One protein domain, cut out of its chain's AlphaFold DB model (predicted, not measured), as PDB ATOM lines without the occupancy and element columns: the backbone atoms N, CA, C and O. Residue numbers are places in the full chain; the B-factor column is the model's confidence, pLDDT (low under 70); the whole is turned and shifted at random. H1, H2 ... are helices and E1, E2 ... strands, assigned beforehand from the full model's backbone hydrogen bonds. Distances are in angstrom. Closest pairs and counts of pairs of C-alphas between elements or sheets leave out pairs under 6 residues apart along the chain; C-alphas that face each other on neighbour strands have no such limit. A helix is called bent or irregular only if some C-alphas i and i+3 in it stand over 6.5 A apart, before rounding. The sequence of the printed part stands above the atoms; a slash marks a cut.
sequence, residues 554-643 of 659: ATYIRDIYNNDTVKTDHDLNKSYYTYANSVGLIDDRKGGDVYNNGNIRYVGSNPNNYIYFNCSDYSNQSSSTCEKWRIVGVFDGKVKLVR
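What this domain is: This is residues 554 to 643 of the 659 residues of an uncharacterized protein of Clostridium sp. CAG:1000 (UniProt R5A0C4). A long, strongly twisted sheet of seven antiparallel strands, with one helix, H1, across one face over E3, E4 and E6. The E1 and E2 hairpin makes one end, the loop of residues 614 to 626 makes the other, and the bent strand E6 joins two meanders, runs of strands each the antiparallel neighbour of the one before: E1 E2 E3 E4 and E5 E6 E7. The printed part has 90 residues, with one named helix and seven named strands that follow along the chain in the order H1 E1 E2 E3 E4 E5 E6 E7, and its class is mixed, helices and strands, with 46 residues in named elements. The sheet is branched at E6, and the whole is elongated, 45 by 24 by 22 A, and only just loose, close to compact, with a radius of gyration of the C-alphas of 14.8 A.

Where its parts are: Find C-alpha 627 at (108.665, 105.399, 94.565); from there E6, the longest strand, runs through residues 627 to 635, 22.0 A, and bends by 57 degrees at residue 632. Beyond it, E7 holds residues 638 to 642, 13.2 A, and ends at C-alpha 642 at (108.545, 97.994, 102.920). E5 is residues 610 to 613, E4 residues 600 to 602 and E3 residues 585 to 587. E2, residues 575 to 580, measures 16.4 A, and E1, residues 567 to 572, 16.3 A. H1 begins at C-alpha 554 at (94.551, 93.284, 100.201) and runs to residue 563, 14.4 A.

How they stand to each other: Start at E6, where the pairing is staggered: E4 and E5 lie on one side of it and E7 on the other side. Look at N 634 and O 600, 2.7 A, for E4; at N 629 and O 611, 2.8 A, for the hairpin of E5 and E6; and at N 632 and O 640, 2.8 A, for the hairpin of E6 and E7. Walking outward, N 586 and O 601 are 2.8 A apart between E3 and E4, N 580 and O 585 2.8 A between E2 and E3, and N 568 and O 579 2.8 A between E1 and E2. E1, E5 and E7 are edge strands; E4 and E5 are apart. H1 is on the sheet at a height of 8.7 A, across the strands at 87 degrees to E3 on the local plane; it lies over E3, and only just over E4 and E6, with 3 of its C-alphas falling on each. The closest C-alphas of H1 and E6 are those of Ala 554 and Val 634, 5.9 A. In H1 every O i to N i+4 pair is within hydrogen-bond range.

The domain as a whole: The two C-alphas farthest apart are those of Asn 573 and Ser 619, 47.3 A. The printed part has no cut. The links E3 to E4 and E5 to E6 are long, with 12 and 13 residues. The mean pLDDT of the printed part is 80.0; look for values under 70 at residues 572 to 575, 589 to 598 and 605 to 606.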
ATOM      1  N   ALA A 554      94.531  94.362  99.209       84.81
ATOM      2  CA  ALA A 554      94.551  93.284 100.201       84.81
ATOM      3  C   ALA A 554      93.769  92.052  99.726       84.81
ATOM      4  O   ALA A 554      94.240  90.927  99.875       84.81
ATOM      5  N   THR A 555      92.597  92.276  99.136       82.81
ATOM      6  CA  THR A 555      91.757  91.221  98.569       82.81
ATOM      7  C   THR A 555      92.416  90.634  97.329       82.81
ATOM      8  O   THR A 555      92.567  89.428  97.266       82.81
ATOM      9  N   TYR A 556      92.960  91.461  96.432       87.81
ATOM     10  CA  TYR A 556      93.677  90.995  95.243       87.81
ATOM     11  C   TYR A 556      94.830  90.036  95.576       87.81
ATOM     12  O   TYR A 556      94.963  88.991  94.949       87.81
ATOM     13  N   ILE A 557      95.650  90.353  96.585       88.19
ATOM     14  CA  ILE A 557      96.747  89.467  97.015       88.19
ATOM     15  C   ILE A 557      96.202  88.144  97.578       88.19
ATOM     16  O   ILE A 557      96.779  87.088  97.321       88.19
ATOM     17  N   ARG A 558      95.089  88.186  98.321       85.44
ATOM     18  CA  ARG A 558      94.411  86.971  98.800       85.44
ATOM     19  C   ARG A 558      93.829  86.160  97.643       85.44
ATOM     20  O   ARG A 558      93.982  84.946  97.642       85.44
ATOM     21  N   ASP A 559      93.243  86.813  96.644       84.12
ATOM     22  CA  ASP A 559      92.685  86.156  95.464       84.12
ATOM     23  C   ASP A 559      93.787  85.474  94.644       84.12
ATOM     24  O   ASP A 559      93.602  84.337  94.218       84.12
ATOM     25  N   ILE A 560      94.964  86.105  94.487       86.75
ATOM     26  CA  ILE A 560      96.140  85.477  93.856       86.75
ATOM     27  C   ILE A 560      96.518  84.185  94.590       86.75
ATOM     28  O   ILE A 560      96.703  83.154  93.949       86.75
ATOM     29  N   TYR A 561      96.628  84.237  95.922       86.31
ATOM     30  CA  TYR A 561      96.953  83.062  96.731       86.31
ATOM     31  C   TYR A 561      95.885  81.966  96.596       86.31
ATOM     32  O   TYR A 561      96.195  80.803  96.344       86.31
ATOM     33  N   ASN A 562      94.612  82.335  96.730       82.19
ATOM     34  CA  ASN A 562      93.495  81.396  96.685       82.19
ATOM     35  C   ASN A 562      93.374  80.717  95.317       82.19
ATOM     36  O   ASN A 562      93.155  79.508  95.276       82.19
ATOM     37  N   ASN A 563      93.597  81.459  94.230       80.88
ATOM     38  CA  ASN A 563      93.501  80.976  92.853       80.88
ATOM     39  C   ASN A 563      94.638  80.020  92.445       80.88
ATOM     40  O   ASN A 563      94.518  79.346  91.424       80.88
ATOM     41  N   ASP A 564      95.734  79.938  93.207       78.19
ATOM     42  CA  ASP A 564      96.802  78.983  92.905       78.19
ATOM     43  C   ASP A 564      96.343  77.537  93.149       78.19
ATOM     44  O   ASP A 564      95.853  77.195  94.228       78.19
ATOM     45  N   THR A 565      96.515  76.670  92.156       70.38
ATOM     46  CA  THR A 565      96.108  75.259  92.231       70.38
ATOM     47  C   THR A 565      97.179  74.375  92.870       70.38
ATOM     48  O   THR A 565      96.873  73.263  93.298       70.38
ATOM     49  N   VAL A 566      98.420  74.865  92.983       75.19
ATOM     50  CA  VAL A 566      99.561  74.112  93.521       75.19
ATOM     51  C   VAL A 566      99.955  74.656  94.891       75.19
ATOM     52  O   VAL A 566     100.805  75.536  95.012       75.19
ATOM     53  N   LYS A 567      99.345  74.097  95.941       80.69
ATOM     54  CA  LYS A 567      99.648  74.444  97.332       80.69
ATOM     55  C   LYS A 567     100.272  73.270  98.081       80.69
ATOM     56  O   LYS A 567      99.800  72.141  97.959       80.69
ATOM     57  N   THR A 568     101.301  73.547  98.873       79.00
ATOM     58  CA  THR A 568     102.015  72.547  99.675       79.00
ATOM     59  C   THR A 568     101.989  72.942 101.145       79.00
ATOM     60  O   THR A 568     102.350  74.067 101.487       79.00
ATOM     61  N   ASP A 569     101.578  72.030 102.021       81.44
ATOM     62  CA  ASP A 569     101.589  72.269 103.465       81.44
ATOM     63  C   ASP A 569     102.957  71.947 104.068       81.44
ATOM     64  O   ASP A 569     103.581  70.935 103.737       81.44
ATOM     65  N   HIS A 570     103.405  72.792 104.992       75.50
ATOM     66  CA  HIS A 570     104.673  72.645 105.693       75.50
ATOM     67  C   HIS A 570     104.469  72.722 107.210       75.50
ATOM     68  O   HIS A 570     103.831  73.645 107.723       75.50
ATOM     69  N   ASP A 571     105.058  71.758 107.924       76.06
ATOM     70  CA  ASP A 571     105.093  71.700 109.386       76.06
ATOM     71  C   ASP A 571     106.538  71.867 109.877       76.06
ATOM     72  O   ASP A 571     107.406  71.024 109.631       76.06
ATOM     73  N   LEU A 572     106.801  72.982 110.557       65.19
ATOM     74  CA  LEU A 572     108.080  73.284 111.189       65.19
ATOM     75  C   LEU A 572     107.869  73.419 112.697       65.19
ATOM     76  O   LEU A 572     107.766  74.535 113.211       65.19
ATOM     77  N   ASN A 573     107.788  72.276 113.393       55.62
ATOM     78  CA  ASN A 573     107.887  72.119 114.855       55.62
ATOM     79  C   ASN A 573     107.417  73.362 115.647       55.62
ATOM     80  O   ASN A 573     108.236  74.032 116.285       55.62
ATOM     81  N   LYS A 574     106.093  73.617 115.623       57.97
ATOM     82  CA  LYS A 574     105.320  74.740 116.230       57.97
ATOM     83  C   LYS A 574     104.865  75.864 115.280       57.97
ATOM     84  O   LYS A 574     104.232  76.806 115.754       57.97
ATOM     85  N   SER A 575     105.100  75.750 113.972       62.47
ATOM     86  CA  SER A 575     104.600  76.698 112.957       62.47
ATOM     87  C   SER A 575     104.063  75.934 111.744       62.47
ATOM     88  O   SER A 575     104.772  75.083 111.213       62.47
ATOM     89  N   TYR A 576     102.838  76.241 111.303       71.44
ATOM     90  CA  TYR A 576     102.195  75.610 110.145       71.44
ATOM     91  C   TYR A 576     101.901  76.662 109.078       71.44
ATOM     92  O   TYR A 576     101.297  77.691 109.391       71.44
ATOM     93  N   TYR A 577     102.309  76.406 107.836       79.00
ATOM     94  CA  TYR A 577     101.981  77.280 106.713       79.00
ATOM     95  C   TYR A 577     101.696  76.489 105.439       79.00
ATOM     96  O   TYR A 577     102.235  75.403 105.226       79.00
ATOM     97  N   THR A 578     100.868  77.070 104.576       83.00
ATOM     98  CA  THR A 578     100.540  76.514 103.261       83.00
ATOM     99  C   THR A 578     101.165  77.397 102.187       83.00
ATOM    100  O   THR A 578     100.803  78.570 102.049       83.00
ATOM    101  N   TYR A 579     102.107  76.843 101.428       85.56
ATOM    102  CA  TYR A 579     102.855  77.545 100.393       85.56
ATOM    103  C   TYR A 579     102.206  77.381  99.018       85.56
ATOM    104  O   TYR A 579     102.037  76.265  98.543       85.56
ATOM    105  N   ALA A 580     101.855  78.496  98.381       85.75
ATOM    106  CA  ALA A 580     101.426  78.593  96.991       85.75
ATOM    107  C   ALA A 580     102.667  78.808  96.107       85.75
ATOM    108  O   ALA A 580     103.140  79.937  95.910       85.75
ATOM    109  N   ASN A 581     103.253  77.697  95.654       81.50
ATOM    110  CA  ASN A 581     104.589  77.662  95.057       81.50
ATOM    111  C   ASN A 581     104.686  78.487  93.767       81.50
ATOM    112  O   ASN A 581     105.744  79.051  93.485       81.50
ATOM    113  N   SER A 582     103.609  78.553  92.976       79.62
ATOM    114  CA  SER A 582     103.644  79.192  91.651       79.62
ATOM    115  C   SER A 582     103.655  80.724  91.732       79.62
ATOM    116  O   SER A 582     104.185  81.395  90.844       79.62
ATOM    117  N   VAL A 583     103.112  81.272  92.822       83.31
ATOM    118  CA  VAL A 583     102.949  82.715  93.056       83.31
ATOM    119  C   VAL A 583     103.832  83.246  94.188       83.31
ATOM    120  O   VAL A 583     103.835  84.448  94.446       83.31
ATOM    121  N   GLY A 584     104.607  82.380  94.849       87.31
ATOM    122  CA  GLY A 584     105.553  82.783  95.891       87.31
ATOM    123  C   GLY A 584     104.870  83.363  97.131       87.31
ATOM    124  O   GLY A 584     105.373  84.328  97.707       87.31
ATOM    125  N   LEU A 585     103.715  82.813  97.519       89.12
ATOM    126  CA  LEU A 585     102.912  83.287  98.650       89.12
ATOM    127  C   LEU A 585     102.694  82.174  99.679       89.12
ATOM    128  O   LEU A 585     102.337  81.064  99.307       89.12
ATOM    129  N   ILE A 586     102.850  82.463 100.967       88.19
ATOM    130  CA  ILE A 586     102.464  81.563 102.066       88.19
ATOM    131  C   ILE A 586     101.241  82.109 102.800       88.19
ATOM    132  O   ILE A 586     101.115  83.324 102.952       88.19
ATOM    133  N   ASP A 587     100.385  81.221 103.297       86.69
ATOM    134  CA  ASP A 587      99.457  81.517 104.394       86.69
ATOM    135  C   ASP A 587     100.030  80.918 105.671       86.69
ATOM    136  O   ASP A 587     100.147  79.697 105.782       86.69
ATOM    137  N   ASP A 588     100.409  81.774 106.617       75.19
ATOM    138  CA  ASP A 588     101.050  81.355 107.860       75.19
ATOM    139  C   ASP A 588     100.172  81.545 109.100       75.19
ATOM    140  O   ASP A 588     100.685  81.884 110.166       75.19
ATOM    141  N   ARG A 589      98.850  81.344 108.939       68.38
ATOM    142  CA  ARG A 589      97.824  81.149 109.989       68.38
ATOM    143  C   ARG A 589      98.257  81.660 111.371       68.38
ATOM    144  O   ARG A 589      98.967  80.980 112.110       68.38
ATOM    145  N   LYS A 590      97.809  82.870 111.730       55.19
ATOM    146  CA  LYS A 590      98.153  83.567 112.984       55.19
ATOM    147  C   LYS A 590      98.096  82.590 114.164       55.19
ATOM    148  O   LYS A 590      97.054  81.986 114.396       55.19
ATOM    149  N   GLY A 591      99.220  82.427 114.869       51.03
ATOM    150  CA  GLY A 591      99.422  81.395 115.888       51.03
ATOM    151  C   GLY A 591      98.240  81.200 116.843       51.03
ATOM    152  O   GLY A 591      98.145  81.888 117.856       51.03
ATOM    153  N   GLY A 592      97.383  80.224 116.530       47.69
ATOM    154  CA  GLY A 592      96.405  79.650 117.451       47.69
ATOM    155  C   GLY A 592      94.916  79.957 117.244       47.69
ATOM    156  O   GLY A 592      94.137  79.390 118.001       47.69
ATOM    157  N   ASP A 593      94.476  80.761 116.265       42.59
ATOM    158  CA  ASP A 593      93.029  80.950 116.011       42.59
ATOM    159  C   ASP A 593      92.676  80.775 114.525       42.59
ATOM    160  O   ASP A 593      93.151  81.498 113.652       42.59
ATOM    161  N   VAL A 594      91.854  79.761 114.248       45.53
ATOM    162  CA  VAL A 594      91.490  79.273 112.906       45.53
ATOM    163  C   VAL A 594      90.310  80.061 112.314       45.53
ATOM    164  O   VAL A 594      89.991  79.902 111.139       45.53
ATOM    165  N   TYR A 595      89.682  80.952 113.089       43.91
ATOM    166  CA  TYR A 595      88.453  81.638 112.676       43.91
ATOM    167  C   TYR A 595      88.652  83.058 112.127       43.91
ATOM    168  O   TYR A 595      87.689  83.664 111.666       43.91
ATOM    169  N   ASN A 596      89.882  83.587 112.104       47.62
ATOM    170  CA  ASN A 596      90.178  84.915 111.557       47.62
ATOM    171  C   ASN A 596      91.408  84.883 110.633       47.62
ATOM    172  O   ASN A 596      92.539  84.947 111.102       47.62
ATOM    173  N   ASN A 597      91.163  84.794 109.319       55.28
ATOM    174  CA  ASN A 597      92.062  85.094 108.191       55.28
ATOM    175  C   ASN A 597      93.564  85.241 108.526       55.28
ATOM    176  O   ASN A 597      94.018  86.337 108.870       55.28
ATOM    177  N   GLY A 598      94.342  84.169 108.320       66.19
ATOM    178  CA  GLY A 598      95.806  84.165 108.426       66.19
ATOM    179  C   GLY A 598      96.494  85.247 107.580       66.19
ATOM    180  O   GLY A 598      95.876  85.878 106.704       66.19
ATOM    181  N   ASN A 599      97.774  85.506 107.873       83.06
ATOM    182  CA  ASN A 599      98.547  86.465 107.091       83.06
ATOM    183  C   ASN A 599      99.005  85.796 105.794       83.06
ATOM    184  O   ASN A 599      99.547  84.696 105.817       83.06
ATOM    185  N   ILE A 600      98.829  86.493 104.676       88.75
ATOM    186  CA  ILE A 600      99.357  86.065 103.380       88.75
ATOM    187  C   ILE A 600     100.681  86.782 103.161       88.75
ATOM    188  O   ILE A 600     100.696  88.010 103.185       88.75
ATOM    189  N   ARG A 601     101.793  86.073 102.959       89.00
ATOM    190  CA  ARG A 601     103.128  86.689 102.843       89.00
ATOM    191  C   ARG A 601     103.819  86.286 101.561       89.00
ATOM    192  O   ARG A 601     103.786  85.123 101.188       89.00
ATOM    193  N   TYR A 602     104.493  87.240 100.931       89.12
ATOM    194  CA  TYR A 602     105.404  86.939  99.834       89.12
ATOM    195  C   TYR A 602     106.697  86.331 100.376       89.12
ATOM    196  O   TYR A 602     107.276  86.860 101.327       89.12
ATOM    197  N   VAL A 603     107.171  85.259  99.744       83.12
ATOM    198  CA  VAL A 603     108.400  84.542 100.111       83.12
ATOM    199  C   VAL A 603     109.314  84.356  98.903       83.12
ATOM    200  O   VAL A 603     108.873  84.374  97.758       83.12
ATOM    201  N   GLY A 604     110.611  84.193  99.156       77.06
ATOM    202  CA  GLY A 604     111.627  84.050  98.115       77.06
ATOM    203  C   GLY A 604     112.322  85.359  97.720       77.06
ATOM    204  O   GLY A 604     111.956  86.470  98.123       77.06
ATOM    205  N   SER A 605     113.386  85.216  96.925       68.94
ATOM    206  CA  SER A 605     114.293  86.314  96.572       68.94
ATOM    207  C   SER A 605     113.662  87.346  95.630       68.94
ATOM    208  O   SER A 605     113.970  88.531  95.754       68.94
ATOM    209  N   ASN A 606     112.741  86.940  94.744       68.50
ATOM    210  CA  ASN A 606     112.097  87.839  93.776       68.50
ATOM    211  C   ASN A 606     110.629  87.469  93.436       68.50
ATOM    212  O   ASN A 606     110.334  87.089  92.304       68.50
ATOM    213  N   PRO A 607     109.680  87.574  94.380       70.69
ATOM    214  CA  PRO A 607     108.320  87.067  94.206       70.69
ATOM    215  C   PRO A 607     107.364  88.040  93.487       70.69
ATOM    216  O   PRO A 607     106.187  88.103  93.817       70.69
ATOM    217  N   ASN A 608     107.847  88.834  92.521       78.94
ATOM    218  CA  ASN A 608     107.035  89.801  91.753       78.94
ATOM    219  C   ASN A 608     106.142  90.719  92.620       78.94
ATOM    220  O   ASN A 608     105.011  91.040  92.265       78.94
ATOM    221  N   ASN A 609     106.658  91.178  93.761       88.69
ATOM    222  CA  ASN A 609     105.871  91.825  94.812       88.69
ATOM    223  C   ASN A 609     106.146  93.329  94.957       88.69
ATOM    224  O   ASN A 609     106.276  93.833  96.071       88.69
ATOM    225  N   TYR A 610     106.273  94.057  93.849       87.69
ATOM    226  CA  TYR A 610     106.549  95.496  93.875       87.69
ATOM    227  C   TYR A 610     105.321  96.328  93.517       87.69
ATOM    228  O   TYR A 610     104.521  95.943  92.669       87.69
ATOM    229  N   ILE A 611     105.219  97.500  94.136       89.31
ATOM    230  CA  ILE A 611     104.165  98.482  93.897       89.31
ATOM    231  C   ILE A 611     104.772  99.877  93.746       89.31
ATOM    232  O   ILE A 611     105.782 100.195  94.376       89.31
ATOM    233  N   TYR A 612     104.148 100.710  92.917       91.44
ATOM    234  CA  TYR A 612     104.399 102.144  92.918       91.44
ATOM    235  C   TYR A 612     103.577 102.815  94.018       91.44
ATOM    236  O   TYR A 612     102.357 102.675  94.075       91.44
ATOM    237  N   PHE A 613     104.259 103.524  94.907       89.00
ATOM    238  CA  PHE A 613     103.661 104.215  96.042       89.00
ATOM    239  C   PHE A 613     104.340 105.574  96.229       89.00
ATOM    240  O   PHE A 613     105.397 105.820  95.650       89.00
ATOM    241  N   ASN A 614     103.732 106.464  97.014       89.56
ATOM    242  CA  ASN A 614     104.220 107.834  97.202       89.56
ATOM    243  C   ASN A 614     104.447 108.572  95.865       89.56
ATOM    244  O   ASN A 614     105.536 109.070  95.586       89.56
ATOM    245  N   CYS A 615     103.432 108.566  94.997       91.75
ATOM    246  CA  CYS A 615     103.521 109.191  93.683       91.75
ATOM    247  C   CYS A 615     103.235 110.696  93.726       91.75
ATOM    248  O   CYS A 615     102.310 111.128  94.412       91.75
ATOM    249  N   SER A 616     103.961 111.474  92.920       94.19
ATOM    250  CA  SER A 616     103.589 112.852  92.576       94.19
ATOM    251  C   SER A 616     102.409 112.903  91.599       94.19
ATOM    252  O   SER A 616     101.641 113.861  91.630       94.19
ATOM    253  N   ASP A 617     102.233 111.860  90.780       90.50
ATOM    254  CA  ASP A 617     101.093 111.674  89.879       90.50
ATOM    255  C   ASP A 617     100.634 110.205  89.880       90.50
ATOM    256  O   ASP A 617     101.303 109.318  89.346       90.50
ATOM    257  N   TYR A 618      99.478 109.945  90.498       87.19
ATOM    258  CA  TYR A 618      98.868 108.612  90.543       87.19
ATOM    259  C   TYR A 618      98.117 108.234  89.259       87.19
ATOM    260  O   TYR A 618      97.790 107.062  89.087       87.19
ATOM    261  N   SER A 619      97.850 109.183  88.357       87.94
ATOM    262  CA  SER A 619      97.213 108.902  87.064       87.94
ATOM    263  C   SER A 619      98.203 108.368  86.023       87.94
ATOM    264  O   SER A 619      97.799 107.684  85.083       87.94
ATOM    265  N   ASN A 620      99.500 108.615  86.224       87.19
ATOM    266  CA  ASN A 620     100.579 108.148  85.362       87.19
ATOM    267  C   ASN A 620     101.738 107.579  86.195       87.19
ATOM    268  O   ASN A 620     102.780 108.212  86.393       87.19
ATOM    269  N   GLN A 621     101.536 106.374  86.728       90.56
ATOM    270  CA  GLN A 621     102.498 105.735  87.622       90.56
ATOM    271  C   GLN A 621     103.700 105.172  86.858       90.56
ATOM    272  O   GLN A 621     103.578 104.271  86.031       90.56
ATOM    273  N   SER A 622     104.891 105.670  87.179       91.50
ATOM    274  CA  SER A 622     106.164 105.206  86.626       91.50
ATOM    275  C   SER A 622     107.292 105.423  87.637       91.50
ATOM    276  O   SER A 622     107.101 106.053  88.675       91.50
ATOM    277  N   SER A 623     108.505 104.953  87.337       88.81
ATOM    278  CA  SER A 623     109.669 105.182  88.209       88.81
ATOM    279  C   SER A 623     110.102 106.647  88.315       88.81
ATOM    280  O   SER A 623     110.910 106.957  89.183       88.81
ATOM    281  N   SER A 624     109.618 107.536  87.439       90.81
ATOM    282  CA  SER A 624     109.890 108.978  87.522       90.81
ATOM    283  C   SER A 624     108.830 109.750  88.306       90.81
ATOM    284  O   SER A 624     109.094 110.871  88.730       90.81
ATOM    285  N   THR A 625     107.640 109.177  88.495       93.00
ATOM    286  CA  THR A 625     106.518 109.811  89.209       93.00
ATOM    287  C   THR A 625     106.222 109.154  90.551       93.00
ATOM    288  O   THR A 625     105.513 109.747  91.354       93.00
ATOM    289  N   CYS A 626     106.762 107.964  90.822       92.75
ATOM    290  CA  CYS A 626     106.476 107.170  92.012       92.75
ATOM    291  C   CYS A 626     107.726 106.517  92.603       92.75
ATOM    292  O   CYS A 626     108.654 106.129  91.891       92.75
ATOM    293  N   GLU A 627     107.695 106.267  93.910       90.38
ATOM    294  CA  GLU A 627     108.665 105.399  94.565       90.38
ATOM    295  C   GLU A 627     108.286 103.925  94.387       90.38
ATOM    296  O   GLU A 627     107.113 103.547  94.429       90.38
ATOM    297  N   LYS A 628     109.289 103.053  94.241       88.50
ATOM    298  CA  LYS A 628     109.082 101.602  94.188       88.50
ATOM    299  C   LYS A 628     109.157 101.009  95.594       88.50
ATOM    300  O   LYS A 628     110.202 101.075  96.237       88.50
ATOM    301  N   TRP A 629     108.071 100.393  96.047       89.56
ATOM    302  CA  TRP A 629     107.949  99.736  97.349       89.56
ATOM    303  C   TRP A 629     107.738  98.233  97.173       89.56
ATOM    304  O   TRP A 629     107.232  97.789  96.143       89.56
ATOM    305  N   ARG A 630     108.140  97.435  98.165       88.62
ATOM    306  CA  ARG A 630     107.946  95.980  98.174       88.62
ATOM    307  C   ARG A 630     106.787  95.616  99.099       88.62
ATOM    308  O   ARG A 630     106.688  96.131 100.210       88.62
ATOM    309  N   ILE A 631     105.907  94.733  98.652       90.88
ATOM    310  CA  ILE A 631     104.780  94.220  99.427       90.88
ATOM    311  C   ILE A 631     105.271  93.041 100.264       90.88
ATOM    312  O   ILE A 631     105.693  92.025  99.723       90.88
ATOM    313  N   VAL A 632     105.204  93.152 101.587       88.88
ATOM    314  CA  VAL A 632     105.542  92.044 102.496       88.88
ATOM    315  C   VAL A 632     104.421  91.004 102.494       88.88
ATOM    316  O   VAL A 632     104.677  89.805 102.469       88.88
ATOM    317  N   GLY A 633     103.172  91.464 102.505       89.31
ATOM    318  CA  GLY A 633     102.011  90.591 102.601       89.31
ATOM    319  C   GLY A 633     100.763  91.312 103.093       89.31
ATOM    320  O   GLY A 633     100.762  92.534 103.259       89.31
ATOM    321  N   VAL A 634      99.713  90.544 103.352       88.56
ATOM    322  CA  VAL A 634      98.451  90.982 103.946       88.56
ATOM    323  C   VAL A 634      98.388  90.491 105.384       88.56
ATOM    324  O   VAL A 634      98.406  89.290 105.628       88.56
ATOM    325  N   PHE A 635      98.272  91.423 106.322       85.25
ATOM    326  CA  PHE A 635      98.241  91.189 107.760       85.25
ATOM    327  C   PHE A 635      97.004  91.850 108.352       85.25
ATOM    328  O   PHE A 635      96.807  93.048 108.147       85.25
ATOM    329  N   ASP A 636      96.159  91.088 109.050       78.88
ATOM    330  CA  ASP A 636      94.902  91.593 109.633       78.88
ATOM    331  C   ASP A 636      94.066  92.417 108.618       78.88
ATOM    332  O   ASP A 636      93.582  93.513 108.898       78.88
ATOM    333  N   GLY A 637      93.976  91.921 107.376       75.50
ATOM    334  CA  GLY A 637      93.263  92.573 106.265       75.50
ATOM    335  C   GLY A 637      93.965  93.791 105.643       75.50
ATOM    336  O   GLY A 637      93.445  94.371 104.693       75.50
ATOM    337  N   LYS A 638      95.150  94.175 106.126       82.00
ATOM    338  CA  LYS A 638      95.917  95.339 105.651       82.00
ATOM    339  C   LYS A 638      97.166  94.908 104.897       82.00
ATOM    340  O   LYS A 638      97.827  93.946 105.268       82.00
ATOM    341  N   VAL A 639      97.534  95.651 103.859       90.00
ATOM    342  CA  VAL A 639      98.768  95.389 103.107       90.00
ATOM    343  C   VAL A 639      99.947  96.027 103.830       90.00
ATOM    344  O   VAL A 639      99.944  97.229 104.093       90.00
ATOM    345  N   LYS A 640     100.970  95.231 104.137       89.81
ATOM    346  CA  LYS A 640     102.230  95.714 104.704       89.81
ATOM    347  C   LYS A 640     103.232  95.954 103.580       89.81
ATOM    348  O   LYS A 640     103.537  95.041 102.814       89.81
ATOM    349  N   LEU A 641     103.750  97.177 103.496       89.38
ATOM    350  CA  LEU A 641     104.749  97.599 102.513       89.38
ATOM    351  C   LEU A 641     106.091  97.870 103.201       89.38
ATOM    352  O   LEU A 641     106.127  98.284 104.360       89.38
ATOM    353  N   VAL A 642     107.189  97.662 102.482       85.06
ATOM    354  CA  VAL A 642     108.545  97.994 102.920       85.06
ATOM    355  C   VAL A 642     109.289  98.724 101.807       85.06
ATOM    356  O   VAL A 642     109.217  98.351 100.632       85.06
ATOM    357  N   ARG A 643     109.999  99.790 102.173       81.88
ATOM    358  CA  ARG A 643     110.850 100.534 101.246       81.88
ATOM    359  C   ARG A 643     112.146  99.744 101.016       81.88
ATOM    360  O   ARG A 643     112.737  99.286 101.990       81.88
TER     361      ARG A 643